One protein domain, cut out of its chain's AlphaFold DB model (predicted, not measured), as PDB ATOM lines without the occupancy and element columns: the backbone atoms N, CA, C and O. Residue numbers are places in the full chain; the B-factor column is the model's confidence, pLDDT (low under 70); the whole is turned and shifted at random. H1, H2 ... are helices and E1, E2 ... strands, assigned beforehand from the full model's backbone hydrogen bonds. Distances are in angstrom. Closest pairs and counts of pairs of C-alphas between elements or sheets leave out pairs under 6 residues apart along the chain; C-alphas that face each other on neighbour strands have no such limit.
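Overview. This is residues 4 to 106 of the 109 residues of an uncharacterized protein of Acinetobacter terrae (UniProt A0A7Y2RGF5). What is the picture? A small sheet, E1 to E3, lies near one end of long helix H1, whose residues 4 to 25 stick out. H2 crosses H1 towards that end, and E4 and E5 form a separate hairpin. What makes it up? The printed part has 103 residues, mixed class, with five named strands between two named helices. It is only just loose, close to extended, with a radius of gyration of the C-alphas of 19.1 A, spanning 65 by 38 by 17 A.

Arrangement. How is the sheet paired? E1, residues 50 to 53, E2, residues 60 to 63, and E3, residues 69 to 71, form a meander, each strand antiparallel to the one before. N 52 and O 62 are within hydrogen-bond range at 3.1 A, N 70 and O 61 at 3.0 A. What meets it? H1, residues 4 to 39, only grazes it; the closest C-alphas, of Leu 37 and Ile 52, are 6.2 A apart. H2, residues 95 to 105, touches H1's residues 30 to 34 alone, about perpendicular at 84 degrees, the C-alphas of Ala 34 and Ser 98 closest at 4.7 A. Both helices have every O i to N i+4 pair within hydrogen-bond range. What is apart? E4, residues 79 to 82, and E5, residues 87 to 90, a hairpin with N 89 and O 80 at 2.8 A, are apart from H1.

Along the chain. Where does H1 begin? C-alpha 4 is at (-18.316, 109.386, 75.104), and H1 is 52.6 A long. Where does H2 end? C-alpha 105 is at (-25.933, 69.062, 56.539).

Size, cuts and confidence. How large is it? The farthest C-alphas, of Phe 4 and Lys 45, are 65.4 A apart. Is it whole? The printed part has no cut; 28 residues, among them 71 to 82, have pLDDT under 70.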
ATOM      1  N   PHE A   4     -19.100 109.955  76.208       58.09
ATOM      2  CA  PHE A   4     -18.316 109.386  75.104       58.09
ATOM      3  C   PHE A   4     -18.270 107.847  75.152       58.09
ATOM      4  O   PHE A   4     -18.616 107.201  74.169       58.09
ATOM      5  N   ASP A   5     -18.041 107.254  76.331       65.62
ATOM      6  CA  ASP A   5     -18.019 105.789  76.507       65.62
ATOM      7  C   ASP A   5     -19.366 105.108  76.188       65.62
ATOM      8  O   ASP A   5     -19.416 103.963  75.733       65.62
ATOM      9  N   LYS A   6     -20.491 105.805  76.418       67.38
ATOM     10  CA  LYS A   6     -21.832 105.303  76.071       67.38
ATOM     11  C   LYS A   6     -22.086 105.368  74.568       67.38
ATOM     12  O   LYS A   6     -22.741 104.474  74.033       67.38
ATOM     13  N   PHE A   7     -21.573 106.400  73.903       73.69
ATOM     14  CA  PHE A   7     -21.719 106.578  72.461       73.69
ATOM     15  C   PHE A   7     -20.894 105.541  71.689       73.69
ATOM     16  O   PHE A   7     -21.421 104.894  70.783       73.69
ATOM     17  N   ASP A   8     -19.658 105.291  72.124       72.12
ATOM     18  CA  ASP A   8     -18.780 104.276  71.534       72.12
ATOM     19  C   ASP A   8     -19.331 102.856  71.713       72.12
ATOM     20  O   ASP A   8     -19.331 102.061  70.770       72.12
ATOM     21  N   ASN A   9     -19.876 102.532  72.891       74.31
ATOM     22  CA  ASN A   9     -20.521 101.236  73.120       74.31
ATOM     23  C   ASN A   9     -21.810 101.061  72.304       74.31
ATOM     24  O   ASN A   9     -22.087  99.964  71.818       74.31
ATOM     25  N   TRP A  10     -22.597 102.124  72.123       75.25
ATOM     26  CA  TRP A  10     -23.794 102.083  71.282       75.25
ATOM     27  C   TRP A  10     -23.445 101.917  69.793       75.25
ATOM     28  O   TRP A  10     -24.079 101.118  69.100       75.25
ATOM     29  N   LEU A  11     -22.402 102.602  69.308       74.06
ATOM     30  CA  LEU A  11     -21.885 102.451  67.945       74.06
ATOM     31  C   LEU A  11     -21.350 101.040  67.689       74.06
ATOM     32  O   LEU A  11     -21.745 100.428  66.696       74.06
ATOM     33  N   LYS A  12     -20.526 100.496  68.595       75.44
ATOM     34  CA  LYS A  12     -20.024  99.112  68.506       75.44
ATOM     35  C   LYS A  12     -21.166  98.103  68.454       75.44
ATOM     36  O   LYS A  12     -21.244  97.329  67.511       75.44
ATOM     37  N   LYS A  13     -22.140  98.205  69.365       75.00
ATOM     38  CA  LYS A  13     -23.302  97.301  69.392       75.00
ATOM     39  C   LYS A  13     -24.134  97.357  68.102       75.00
ATOM     40  O   LYS A  13     -24.663  96.338  67.663       75.00
ATOM     41  N   ASN A  14     -24.266  98.531  67.486       75.94
ATOM     42  CA  ASN A  14     -24.967  98.677  66.206       75.94
ATOM     43  C   ASN A  14     -24.158  98.152  65.014       75.94
ATOM     44  O   ASN A  14     -24.752  97.625  64.073       75.94
ATOM     45  N   LEU A  15     -22.831  98.297  65.035       77.62
ATOM     46  CA  LEU A  15     -21.942  97.687  64.044       77.62
ATOM     47  C   LEU A  15     -22.019  96.161  64.131       77.62
ATOM     48  O   LEU A  15     -22.316  95.528  63.121       77.62
ATOM     49  N   ASP A  16     -21.900  95.602  65.337       79.88
ATOM     50  CA  ASP A  16     -22.025  94.164  65.596       79.88
ATOM     51  C   ASP A  16     -23.382  93.629  65.122       79.88
ATOM     52  O   ASP A  16     -23.466  92.586  64.473       79.88
ATOM     53  N   ARG A  17     -24.464  94.379  65.379       81.50
ATOM     54  CA  ARG A  17     -25.809  94.030  64.908       81.50
ATOM     55  C   ARG A  17     -25.905  94.022  63.382       81.50
ATOM     56  O   ARG A  17     -26.438  93.073  62.817       81.50
ATOM     57  N   LYS A  18     -25.368  95.040  62.702       82.31
ATOM     58  CA  LYS A  18     -25.352  95.095  61.230       82.31
ATOM     59  C   LYS A  18     -24.502  93.982  60.624       82.31
ATOM     60  O   LYS A  18     -24.848  93.455  59.570       82.31
ATOM     61  N   GLU A  19     -23.382  93.635  61.250       85.06
ATOM     62  CA  GLU A  19     -22.555  92.507  60.818       85.06
ATOM     63  C   GLU A  19     -23.274  91.174  61.002       85.06
ATOM     64  O   GLU A  19     -23.233  90.332  60.102       85.06
ATOM     65  N   PHE A  20     -23.980  91.001  62.119       86.38
ATOM     66  CA  PHE A  20     -24.805  89.826  62.363       86.38
ATOM     67  C   PHE A  20     -25.908  89.685  61.308       86.38
ATOM     68  O   PHE A  20     -25.996  88.645  60.664       86.38
ATOM     69  N   GLU A  21     -26.671  90.751  61.049       87.12
ATOM     70  CA  GLU A  21     -27.734  90.770  60.032       87.12
ATOM     71  C   GLU A  21     -27.186  90.457  58.627       87.12
ATOM     72  O   GLU A  21     -27.784  89.690  57.871       87.12
ATOM     73  N   LYS A  22     -26.005  90.987  58.272       88.06
ATOM     74  CA  LYS A  22     -25.331  90.662  57.002       88.06
ATOM     75  C   LYS A  22     -24.927  89.192  56.917       88.06
ATOM     76  O   LYS A  22     -25.121  88.574  55.871       88.06
ATOM     77  N   ARG A  23     -24.357  88.634  57.990       87.62
ATOM     78  CA  ARG A  23     -23.970  87.216  58.050       87.62
ATOM     79  C   ARG A  23     -25.189  86.309  57.968       87.62
ATOM     80  O   ARG A  23     -25.156  85.321  57.242       87.62
ATOM     81  N   GLU A  24     -26.257  86.640  58.682       89.81
ATOM     82  CA  GLU A  24     -27.499  85.876  58.658       89.81
ATOM     83  C   GLU A  24     -28.109  85.867  57.256       89.81
ATOM     84  O   GLU A  24     -28.422  84.797  56.731       89.81
ATOM     85  N   LYS A  25     -28.173  87.035  56.604       90.06
ATOM     86  CA  LYS A  25     -28.613  87.144  55.212       90.06
ATOM     87  C   LYS A  25     -27.756  86.295  54.271       90.06
ATOM     88  O   LYS A  25     -28.309  85.520  53.500       90.06
ATOM     89  N   TYR A  26     -26.429  86.382  54.381       88.94
ATOM     90  CA  TYR A  26     -25.503  85.575  53.579       88.94
ATOM     91  C   TYR A  26     -25.784  84.071  53.725       88.94
ATOM     92  O   TYR A  26     -25.941  83.364  52.733       88.94
ATOM     93  N   TRP A  27     -25.925  83.571  54.956       88.81
ATOM     94  CA  TRP A  27     -26.223  82.153  55.180       88.81
ATOM     95  C   TRP A  27     -27.623  81.753  54.711       88.81
ATOM     96  O   TRP A  27     -27.826  80.605  54.316       88.81
ATOM     97  N   ASN A  28     -28.585  82.673  54.738       89.75
ATOM     98  CA  ASN A  28     -29.909  82.436  54.179       89.75
ATOM     99  C   ASN A  28     -29.866  82.306  52.648       89.75
ATOM    100  O   ASN A  28     -30.517  81.420  52.091       89.75
ATOM    101  N   ASP A  29     -29.052  83.121  51.978       87.31
ATOM    102  CA  ASP A  29     -28.837  83.038  50.532       87.31
ATOM    103  C   ASP A  29     -28.158  81.701  50.167       87.31
ATOM    104  O   ASP A  29     -28.663  80.970  49.315       87.31
ATOM    105  N   VAL A  30     -27.107  81.302  50.901       87.94
ATOM    106  CA  VAL A  30     -26.429  79.993  50.748       87.94
ATOM    107  C   VAL A  30     -27.412  78.823  50.879       87.94
ATOM    108  O   VAL A  30     -27.368  77.884  50.079       87.94
ATOM    109  N   ARG A  31     -28.304  78.855  51.881       88.25
ATOM    110  CA  ARG A  31     -29.329  77.814  52.081       88.25
ATOM    111  C   ARG A  31     -30.332  77.778  50.939       88.25
ATOM    112  O   ARG A  31     -30.633  76.702  50.437       88.25
ATOM    113  N   THR A  32     -30.812  78.943  50.518       86.25
ATOM    114  CA  THR A  32     -31.780  79.054  49.421       86.25
ATOM    115  C   THR A  32     -31.201  78.460  48.139       86.25
ATOM    116  O   THR A  32     -31.826  77.611  47.504       86.25
ATOM    117  N   THR A  33     -29.960  78.814  47.806       84.12
ATOM    118  CA  THR A  33     -29.258  78.239  46.656       84.12
ATOM    119  C   THR A  33     -29.010  76.739  46.820       84.12
ATOM    120  O   THR A  33     -29.190  75.982  45.866       84.12
ATOM    121  N   ALA A  34     -28.658  76.268  48.019       85.44
ATOM    122  CA  ALA A  34     -28.504  74.841  48.285       85.44
ATOM    123  C   ALA A  34     -29.806  74.054  48.042       85.44
ATOM    124  O   ALA A  34     -29.784  72.980  47.435       85.44
ATOM    125  N   ASP A  35     -30.947  74.590  48.473       84.12
ATOM    126  CA  ASP A  35     -32.253  73.968  48.268       84.12
ATOM    127  C   ASP A  35     -32.633  73.909  46.781       84.12
ATOM    128  O   ASP A  35     -33.104  72.869  46.303       84.12
ATOM    129  N   GLU A  36     -32.363  74.972  46.020       80.69
ATOM    130  CA  GLU A  36     -32.539  74.990  44.563       80.69
ATOM    131  C   GLU A  36     -31.654  73.947  43.865       80.69
ATOM    132  O   GLU A  36     -32.145  73.183  43.027       80.69
ATOM    133  N   LEU A  37     -30.375  73.867  44.247       80.88
ATOM    134  CA  LEU A  37     -29.406  72.902  43.719       80.88
ATOM    135  C   LEU A  37     -29.817  71.449  43.981       80.88
ATOM    136  O   LEU A  37     -29.591  70.579  43.137       80.88
ATOM    137  N   VAL A  38     -30.447  71.166  45.124       81.25
ATOM    138  CA  VAL A  38     -30.995  69.831  45.384       81.25
ATOM    139  C   VAL A  38     -32.265  69.582  44.576       81.25
ATOM    140  O   VAL A  38     -32.412  68.498  44.014       81.25
ATOM    141  N   ARG A  39     -33.169  70.563  44.470       78.94
ATOM    142  CA  ARG A  39     -34.448  70.411  43.752       78.94
ATOM    143  C   ARG A  39     -34.263  70.027  42.283       78.94
ATOM    144  O   ARG A  39     -35.033  69.237  41.745       78.94
ATOM    145  N   ILE A  40     -33.266  70.605  41.631       76.75
ATOM    146  CA  ILE A  40     -32.903  70.303  40.237       76.75
ATOM    147  C   ILE A  40     -31.985  69.080  40.105       76.75
ATOM    148  O   ILE A  40     -31.700  68.648  38.984       76.75
ATOM    149  N   GLY A  41     -31.423  68.623  41.227       77.88
ATOM    150  CA  GLY A  41     -30.436  67.562  41.273       77.88
ATOM    151  C   GLY A  41     -31.028  66.249  40.776       77.88
ATOM    152  O   GLY A  41     -32.227  65.993  40.874       77.88
ATOM    153  N   LEU A  42     -30.177  65.400  40.215       78.31
ATOM    154  CA  LEU A  42     -30.578  64.113  39.657       78.31
ATOM    155  C   LEU A  42     -30.200  62.980  40.601       78.31
ATOM    156  O   LEU A  42     -29.136  62.999  41.215       78.31
ATOM    157  N   SER A  43     -31.036  61.950  40.683       79.94
ATOM    158  CA  SER A  43     -30.694  60.744  41.430       79.94
ATOM    159  C   SER A  43     -29.553  59.981  40.752       79.94
ATOM    160  O   SER A  43     -29.511  59.781  39.533       79.94
ATOM    161  N   CYS A  44     -28.592  59.546  41.559       82.56
ATOM    162  CA  CYS A  44     -27.446  58.786  41.110       82.56
ATOM    163  C   CYS A  44     -27.795  57.312  40.984       82.56
ATOM    164  O   CYS A  44     -28.022  56.651  41.987       82.56
ATOM    165  N   LYS A  45     -27.713  56.747  39.779       80.44
ATOM    166  CA  LYS A  45     -27.963  55.310  39.565       80.44
ATOM    167  C   LYS A  45     -26.997  54.376  40.312       80.44
ATOM    168  O   LYS A  45     -27.318  53.209  40.483       80.44
ATOM    169  N   LYS A  46     -25.807  54.850  40.712       84.06
ATOM    170  CA  LYS A  46     -24.792  54.016  41.389       84.06
ATOM    171  C   LYS A  46     -24.971  53.939  42.900       84.06
ATOM    172  O   LYS A  46     -24.677  52.910  43.490       84.06
ATOM    173  N   CYS A  47     -25.370  55.036  43.535       85.62
ATOM    174  CA  CYS A  47     -25.427  55.119  44.998       85.62
ATOM    175  C   CYS A  47     -26.726  55.732  45.522       85.62
ATOM    176  O   CYS A  47     -26.787  56.071  46.699       85.62
ATOM    177  N   ASN A  48     -27.722  55.903  44.648       76.81
ATOM    178  CA  ASN A  48     -29.059  56.447  44.900       76.81
ATOM    179  C   ASN A  48     -29.118  57.843  45.541       76.81
ATOM    180  O   ASN A  48     -30.204  58.340  45.808       76.81
ATOM    181  N   THR A  49     -27.985  58.527  45.697       80.38
ATOM    182  CA  THR A  49     -27.923  59.894  46.232       80.38
ATOM    183  C   THR A  49     -28.143  60.965  45.172       80.38
ATOM    184  O   THR A  49     -28.139  60.699  43.973       80.38
ATOM    185  N   ILE A  50     -28.255  62.216  45.610       77.94
ATOM    186  CA  ILE A  50     -28.423  63.375  44.732       77.94
ATOM    187  C   ILE A  50     -27.101  63.751  44.042       77.94
ATOM    188  O   ILE A  50     -26.019  63.742  44.633       77.94
ATOM    189  N   SER A  51     -27.211  64.097  42.765       80.69
ATOM    190  CA  SER A  51     -26.143  64.581  41.898       80.69
ATOM    191  C   SER A  51     -26.473  65.993  41.470       80.69
ATOM    192  O   SER A  51     -27.555  66.243  40.938       80.69
ATOM    193  N   ILE A  52     -25.548  66.911  41.708       78.88
ATOM    194  CA  ILE A  52     -25.780  68.342  41.526       78.88
ATOM    195  C   ILE A  52     -25.155  68.768  40.193       78.88
ATOM    196  O   ILE A  52     -24.101  68.228  39.823       78.88
ATOM    197  N   PRO A  53     -25.801  69.666  39.427       74.31
ATOM    198  CA  PRO A  53     -25.185  70.224  38.231       74.31
ATOM    199  C   PRO A  53     -23.907  70.971  38.591       74.31
ATOM    200  O   PRO A  53     -23.890  71.751  39.540       74.31
ATOM    201  N   VAL A  54     -22.856  70.756  37.806       69.75
ATOM    202  CA  VAL A  54     -21.606  71.498  37.934       69.75
ATOM    203  C   VAL A  54     -21.726  72.802  37.155       69.75
ATOM    204  O   VAL A  54     -22.031  72.822  35.960       69.75
ATOM    205  N   PHE A  55     -21.506  73.909  37.857       65.38
ATOM    206  CA  PHE A  55     -21.589  75.244  37.289       65.38
ATOM    207  C   PHE A  55     -20.522  75.478  36.205       65.38
ATOM    208  O   PHE A  55     -19.381  75.042  36.334       65.38
ATOM    209  N   GLY A  56     -20.896  76.166  35.121       59.91
ATOM    210  CA  GLY A  56     -19.999  76.450  33.991       59.91
ATOM    211  C   GLY A  56     -19.757  75.266  33.050       59.91
ATOM    212  O   GLY A  56     -19.098  75.423  32.027       59.91
ATOM    213  N   THR A  57     -20.319  74.097  33.355       58.94
ATOM    214  CA  THR A  57     -20.245  72.917  32.498       58.94
ATOM    215  C   THR A  57     -21.645  72.482  32.105       58.94
ATOM    216  O   THR A  57     -22.337  71.780  32.846       58.94
ATOM    217  N   GLU A  58     -22.081  72.925  30.930       56.28
ATOM    218  CA  GLU A  58     -23.342  72.482  30.349       56.28
ATOM    219  C   GLU A  58     -23.374  70.948  30.311       56.28
ATOM    220  O   GLU A  58     -22.498  70.305  29.737       56.28
ATOM    221  N   SER A  59     -24.405  70.344  30.905       57.59
ATOM    222  CA  SER A  59     -24.650  68.892  30.885       57.59
ATOM    223  C   SER A  59     -23.767  68.022  31.792       57.59
ATOM    224  O   SER A  59     -23.870  66.797  31.697       57.59
ATOM    225  N   HIS A  60     -22.937  68.593  32.671       64.25
ATOM    226  CA  HIS A  60     -22.134  67.797  33.607       64.25
ATOM    227  C   HIS A  60     -22.738  67.821  35.012       64.25
ATOM    228  O   HIS A  60     -22.759  68.843  35.691       64.25
ATOM    229  N   TYR A  61     -23.205  66.662  35.467       72.38
ATOM    230  CA  TYR A  61     -23.616  66.442  36.853       72.38
ATOM    231  C   TYR A  61     -22.558  65.612  37.555       72.38
ATOM    232  O   TYR A  61     -22.076  64.640  36.972       72.38
ATOM    233  N   CYS A  62     -22.265  65.927  38.813       75.94
ATOM    234  CA  CYS A  62     -21.411  65.104  39.664       75.94
ATOM    235  C   CYS A  62     -22.202  64.636  40.884       75.94
ATOM    236  O   CYS A  62     -22.815  65.432  41.597       75.94
ATOM    237  N   CYS A  63     -22.186  63.329  41.141       80.75
ATOM    238  CA  CYS A  63     -22.705  62.794  42.393       80.75
ATOM    239  C   CYS A  63     -21.819  63.242  43.560       80.75
ATOM    240  O   CYS A  63     -20.616  62.978  43.546       80.75
ATOM    241  N   LEU A  64     -22.414  63.850  44.592       78.69
ATOM    242  CA  LEU A  64     -21.664  64.312  45.764       78.69
ATOM    243  C   LEU A  64     -21.040  63.170  46.577       78.69
ATOM    244  O   LEU A  64     -20.037  63.384  47.250       78.69
ATOM    245  N   LYS A  65     -21.626  61.967  46.518       82.19
ATOM    246  CA  LYS A  65     -21.177  60.807  47.298       82.19
ATOM    247  C   LYS A  65     -20.104  59.988  46.586       82.19
ATOM    248  O   LYS A  65     -19.096  59.649  47.188       82.19
ATOM    249  N   CYS A  66     -20.334  59.627  45.324       83.56
ATOM    250  CA  CYS A  66     -19.469  58.685  44.599       83.56
ATOM    251  C   CYS A  66     -18.656  59.324  43.467       83.56
ATOM    252  O   CYS A  66     -17.959  58.612  42.749       83.56
ATOM    253  N   GLY A  67     -18.794  60.634  43.239       78.06
ATOM    254  CA  GLY A  67     -18.093  61.346  42.166       78.06
ATOM    255  C   GLY A  67     -18.515  60.938  40.751       78.06
ATOM    256  O   GLY A  67     -17.939  61.419  39.775       78.06
ATOM    257  N   ASN A  68     -19.515  60.060  40.607       79.94
ATOM    258  CA  ASN A  68     -19.973  59.606  39.302       79.94
ATOM    259  C   ASN A  68     -20.504  60.785  38.484       79.94
ATOM    260  O   ASN A  68     -21.379  61.519  38.952       79.94
ATOM    261  N   ARG A  69     -19.996  60.922  37.256       75.25
ATOM    262  CA  ARG A  69     -20.455  61.926  36.299       75.25
ATOM    263  C   ARG A  69     -21.628  61.394  35.490       75.25
ATOM    264  O   ARG A  69     -21.615  60.238  35.069       75.25
ATOM    265  N   PHE A  70     -22.629  62.234  35.261       72.94
ATOM    266  CA  PHE A  70     -23.740  61.912  34.368       72.94
ATOM    267  C   PHE A  70     -23.537  62.657  33.069       72.94
ATOM    268  O   PHE A  70     -23.289  63.862  33.070       72.94
ATOM    269  N   LEU A  71     -23.667  61.920  31.975       64.50
ATOM    270  CA  LEU A  71     -23.825  62.497  30.657       64.50
ATOM    271  C   LEU A  71     -25.308  62.799  30.458       64.50
ATOM    272  O   LEU A  71     -26.146  61.915  30.622       64.50
ATOM    273  N   SER A  72     -25.591  64.032  30.044       59.53
ATOM    274  CA  SER A  72     -26.860  64.448  29.447       59.53
ATOM    275  C   SER A  72     -28.065  64.539  30.392       59.53
ATOM    276  O   SER A  72     -28.835  63.599  30.577       59.53
ATOM    277  N   LYS A  73     -28.305  65.761  30.875       54.84
ATOM    278  CA  LYS A  73     -29.611  66.423  30.747       54.84
ATOM    279  C   LYS A  73     -29.361  67.914  30.517       54.84
ATOM    280  O   LYS A  73     -28.582  68.527  31.245       54.84
ATOM    281  N   LYS A  74     -30.020  68.503  29.516       57.62
ATOM    282  CA  LYS A  74     -30.112  69.964  29.396       57.62
ATOM    283  C   LYS A  74     -31.007  70.452  30.527       57.62
ATOM    284  O   LYS A  74     -32.185  70.107  30.561       57.62
ATOM    285  N   HIS A  75     -30.458  71.227  31.447       54.31
ATOM    286  CA  HIS A  75     -31.252  71.949  32.429       54.31
ATOM    287  C   HIS A  75     -31.152  73.436  32.116       54.31
ATOM    288  O   HIS A  75     -30.057  73.950  31.895       54.31
ATOM    289  N   ASN A  76     -32.294  74.127  32.121       55.25
ATOM    290  CA  ASN A  76     -32.347  75.589  32.116       55.25
ATOM    291  C   ASN A  76     -31.922  76.093  33.497       55.25
ATOM    292  O   ASN A  76     -32.725  76.627  34.258       55.25
ATOM    293  N   PHE A  77     -30.668  75.839  33.863       56.97
ATOM    294  CA  PHE A  77     -30.108  76.407  35.068       56.97
ATOM    295  C   PHE A  77     -29.776  77.863  34.790       56.97
ATOM    296  O   PHE A  77     -29.114  78.140  33.796       56.97
ATOM    297  N   ALA A  78     -30.345  78.753  35.612       55.22
ATOM    298  CA  ALA A  78     -30.518  80.190  35.408       55.22
ATOM    299  C   ALA A  78     -29.537  80.813  34.399       55.22
ATOM    300  O   ALA A  78     -28.493  81.355  34.763       55.22
ATOM    301  N   LEU A  79     -29.911  80.740  33.119       56.59
ATOM    302  CA  LEU A  79     -29.294  81.496  32.047       56.59
ATOM    303  C   LEU A  79     -29.690  82.953  32.306       56.59
ATOM    304  O   LEU A  79     -30.763  83.392  31.892       56.59
ATOM    305  N   LYS A  80     -28.899  83.691  33.086       59.69
ATOM    306  CA  LYS A  80     -29.154  85.116  33.279       59.69
ATOM    307  C   LYS A  80     -28.496  85.855  32.135       59.69
ATOM    308  O   LYS A  80     -27.315  85.680  31.849       59.69
ATOM    309  N   TYR A  81     -29.286  86.662  31.448       60.09
ATOM    310  CA  TYR A  81     -28.740  87.571  30.465       60.09
ATOM    311  C   TYR A  81     -28.006  88.693  31.201       60.09
ATOM    312  O   TYR A  81     -28.605  89.386  32.024       60.09
ATOM    313  N   ASP A  82     -26.706  88.831  30.960       63.09
ATOM    314  CA  ASP A  82     -25.936  89.956  31.475       63.09
ATOM    315  C   ASP A  82     -26.018  91.097  30.457       63.09
ATOM    316  O   ASP A  82     -25.380  91.055  29.401       63.09
ATOM    317  N   ASN A  83     -26.812  92.118  30.789       72.25
ATOM    318  CA  ASN A  83     -26.995  93.308  29.956       72.25
ATOM    319  C   ASN A  83     -25.673  94.047  29.683       72.25
ATOM    320  O   ASN A  83     -25.540  94.665  28.631       72.25
ATOM    321  N   LEU A  84     -24.694  93.991  30.594       79.00
ATOM    322  CA  LEU A  84     -23.425  94.721  30.454       79.00
ATOM    323  C   LEU A  84     -22.476  94.037  29.474       79.00
ATOM    324  O   LEU A  84     -21.717  94.690  28.764       79.00
ATOM    325  N   LYS A  85     -22.501  92.706  29.453       72.38
ATOM    326  CA  LYS A  85     -21.607  91.883  28.631       72.38
ATOM    327  C   LYS A  85     -22.293  91.335  27.378       72.38
ATOM    328  O   LYS A  85     -21.664  90.578  26.641       72.38
ATOM    329  N   ASN A  86     -23.561  91.702  27.164       79.19
ATOM    330  CA  ASN A  86     -24.413  91.321  26.037       79.19
ATOM    331  C   ASN A  86     -24.358  89.821  25.709       79.19
ATOM    332  O   ASN A  86     -24.304  89.415  24.548       79.19
ATOM    333  N   LYS A  87     -24.297  88.986  26.747       70.19
ATOM    334  CA  LYS A  87     -24.313  87.532  26.600       70.19
ATOM    335  C   LYS A  87     -24.954  86.885  27.809       70.19
ATOM    336  O   LYS A  87     -25.023  87.460  28.895       70.19
ATOM    337  N   TYR A  88     -25.434  85.672  27.603       63.03
ATOM    338  CA  TYR A  88     -25.936  84.853  28.685       63.03
ATOM    339  C   TYR A  88     -24.780  84.351  29.546       63.03
ATOM    340  O   TYR A  88     -23.769  83.867  29.033       63.03
ATOM    341  N   PHE A  89     -24.944  84.457  30.859       59.59
ATOM    342  CA  PHE A  89     -24.057  83.846  31.830       59.59
ATOM    343  C   PHE A  89     -24.869  83.046  32.821       59.59
ATOM    344  O   PHE A  89     -25.913  83.466  33.324       59.59
ATOM    345  N   TYR A  90     -24.321  81.894  33.155       62.84
ATOM    346  CA  TYR A  90     -24.720  81.201  34.355       62.84
ATOM    347  C   TYR A  90     -24.241  82.047  35.541       62.84
ATOM    348  O   TYR A  90     -23.093  82.484  35.551       62.84
ATOM    349  N   ILE A  91     -25.113  82.317  36.517       65.50
ATOM    350  CA  ILE A  91     -24.740  82.869  37.830       65.50
ATOM    351  C   ILE A  91     -25.500  82.062  38.879       65.50
ATOM    352  O   ILE A  91     -26.724  82.146  38.960       65.50
ATOM    353  N   CYS A  92     -24.769  81.287  39.675       69.31
ATOM    354  CA  CYS A  92     -25.280  80.632  40.870       69.31
ATOM    355  C   CYS A  92     -24.544  81.264  42.061       69.31
ATOM    356  O   CYS A  92     -23.363  80.972  42.258       69.31
ATOM    357  N   PRO A  93     -25.163  82.230  42.766       73.06
ATOM    358  CA  PRO A  93     -24.506  82.892  43.886       73.06
ATOM    359  C   PRO A  93     -24.199  81.861  44.973       73.06
ATOM    360  O   PRO A  93     -25.028  81.007  45.247       73.06
ATOM    361  N   HIS A  94     -23.016  81.939  45.577       82.50
ATOM    362  CA  HIS A  94     -22.597  81.040  46.658       82.50
ATOM    363  C   HIS A  94     -22.589  79.544  46.306       82.50
ATOM    364  O   HIS A  94     -22.798  78.707  47.178       82.50
ATOM    365  N   TYR A  95     -22.375  79.189  45.031       80.81
ATOM    366  CA  TYR A  95     -22.414  77.794  44.582       80.81
ATOM    367  C   TYR A  95     -21.512  76.881  45.426       80.81
ATOM    368  O   TYR A  95     -21.992  75.872  45.938       80.81
ATOM    369  N   ASP A  96     -20.238  77.234  45.611       82.81
ATOM    370  CA  ASP A  96     -19.287  76.390  46.341       82.81
ATOM    371  C   ASP A  96     -19.695  76.231  47.812       82.81
ATOM    372  O   ASP A  96     -19.745  75.114  48.334       82.81
ATOM    373  N   GLU A  97     -20.095  77.325  48.463       89.38
ATOM    374  CA  GLU A  97     -20.547  77.300  49.852       89.38
ATOM    375  C   GLU A  97     -21.861  76.528  50.015       89.38
ATOM    376  O   GLU A  97     -22.043  75.817  51.005       89.38
ATOM    377  N   SER A  98     -22.764  76.604  49.037       86.44
ATOM    378  CA  SER A  98     -23.994  75.815  48.995       86.44
ATOM    379  C   SER A  98     -23.706  74.329  48.798       86.44
ATOM    380  O   SER A  98     -24.339  73.500  49.450       86.44
ATOM    381  N   ILE A  99     -22.737  73.958  47.956       85.06
ATOM    382  CA  ILE A  99     -22.301  72.563  47.802       85.06
ATOM    383  C   ILE A  99     -21.745  72.028  49.123       85.06
ATOM    384  O   ILE A  99     -22.113  70.926  49.546       85.06
ATOM    385  N   ASP A 100     -20.890  72.795  49.792       88.38
ATOM    386  CA  ASP A 100     -20.316  72.395  51.073       88.38
ATOM    387  C   ASP A 100     -21.371  72.346  52.182       88.38
ATOM    388  O   ASP A 100     -21.373  71.413  52.991       88.38
ATOM    389  N   PHE A 101     -22.341  73.264  52.166       87.06
ATOM    390  CA  PHE A 101     -23.514  73.213  53.032       87.06
ATOM    391  C   PHE A 101     -24.314  71.918  52.817       87.06
ATOM    392  O   PHE A 101     -24.640  71.230  53.787       87.06
ATOM    393  N   ILE A 102     -24.579  71.529  51.567       85.81
ATOM    394  CA  ILE A 102     -25.295  70.283  51.247       85.81
ATOM    395  C   ILE A 102     -24.517  69.068  51.754       85.81
ATOM    396  O   ILE A 102     -25.097  68.220  52.429       85.81
ATOM    397  N   LYS A 103     -23.208  68.987  51.481       83.94
ATOM    398  CA  LYS A 103     -22.361  67.878  51.956       83.94
ATOM    399  C   LYS A 103     -22.365  67.770  53.481       83.94
ATOM    400  O   LYS A 103     -22.414  66.666  54.016       83.94
ATOM    401  N   LYS A 104     -22.301  68.911  54.175       84.88
ATOM    402  CA  LYS A 104     -22.199  68.981  55.635       84.88
ATOM    403  C   LYS A 104     -23.511  68.643  56.343       84.88
ATOM    404  O   LYS A 104     -23.477  67.969  57.367       84.88
ATOM    405  N   TYR A 105     -24.648  69.118  55.829       80.50
ATOM    406  CA  TYR A 105     -25.933  69.062  56.539       80.50
ATOM    407  C   TYR A 105     -26.957  68.082  55.945       80.50
ATOM    408  O   TYR A 105     -27.961  67.804  56.597       80.50
ATOM    409  N   ARG A 106     -26.728  67.517  54.752       64.31
ATOM    410  CA  ARG A 106     -27.597  66.493  54.137       64.31
ATOM    411  C   ARG A 106     -26.850  65.168  53.961       64.31
ATOM    412  O   ARG A 106     -26.672  64.678  52.847       64.31
TER     413      ARG A 106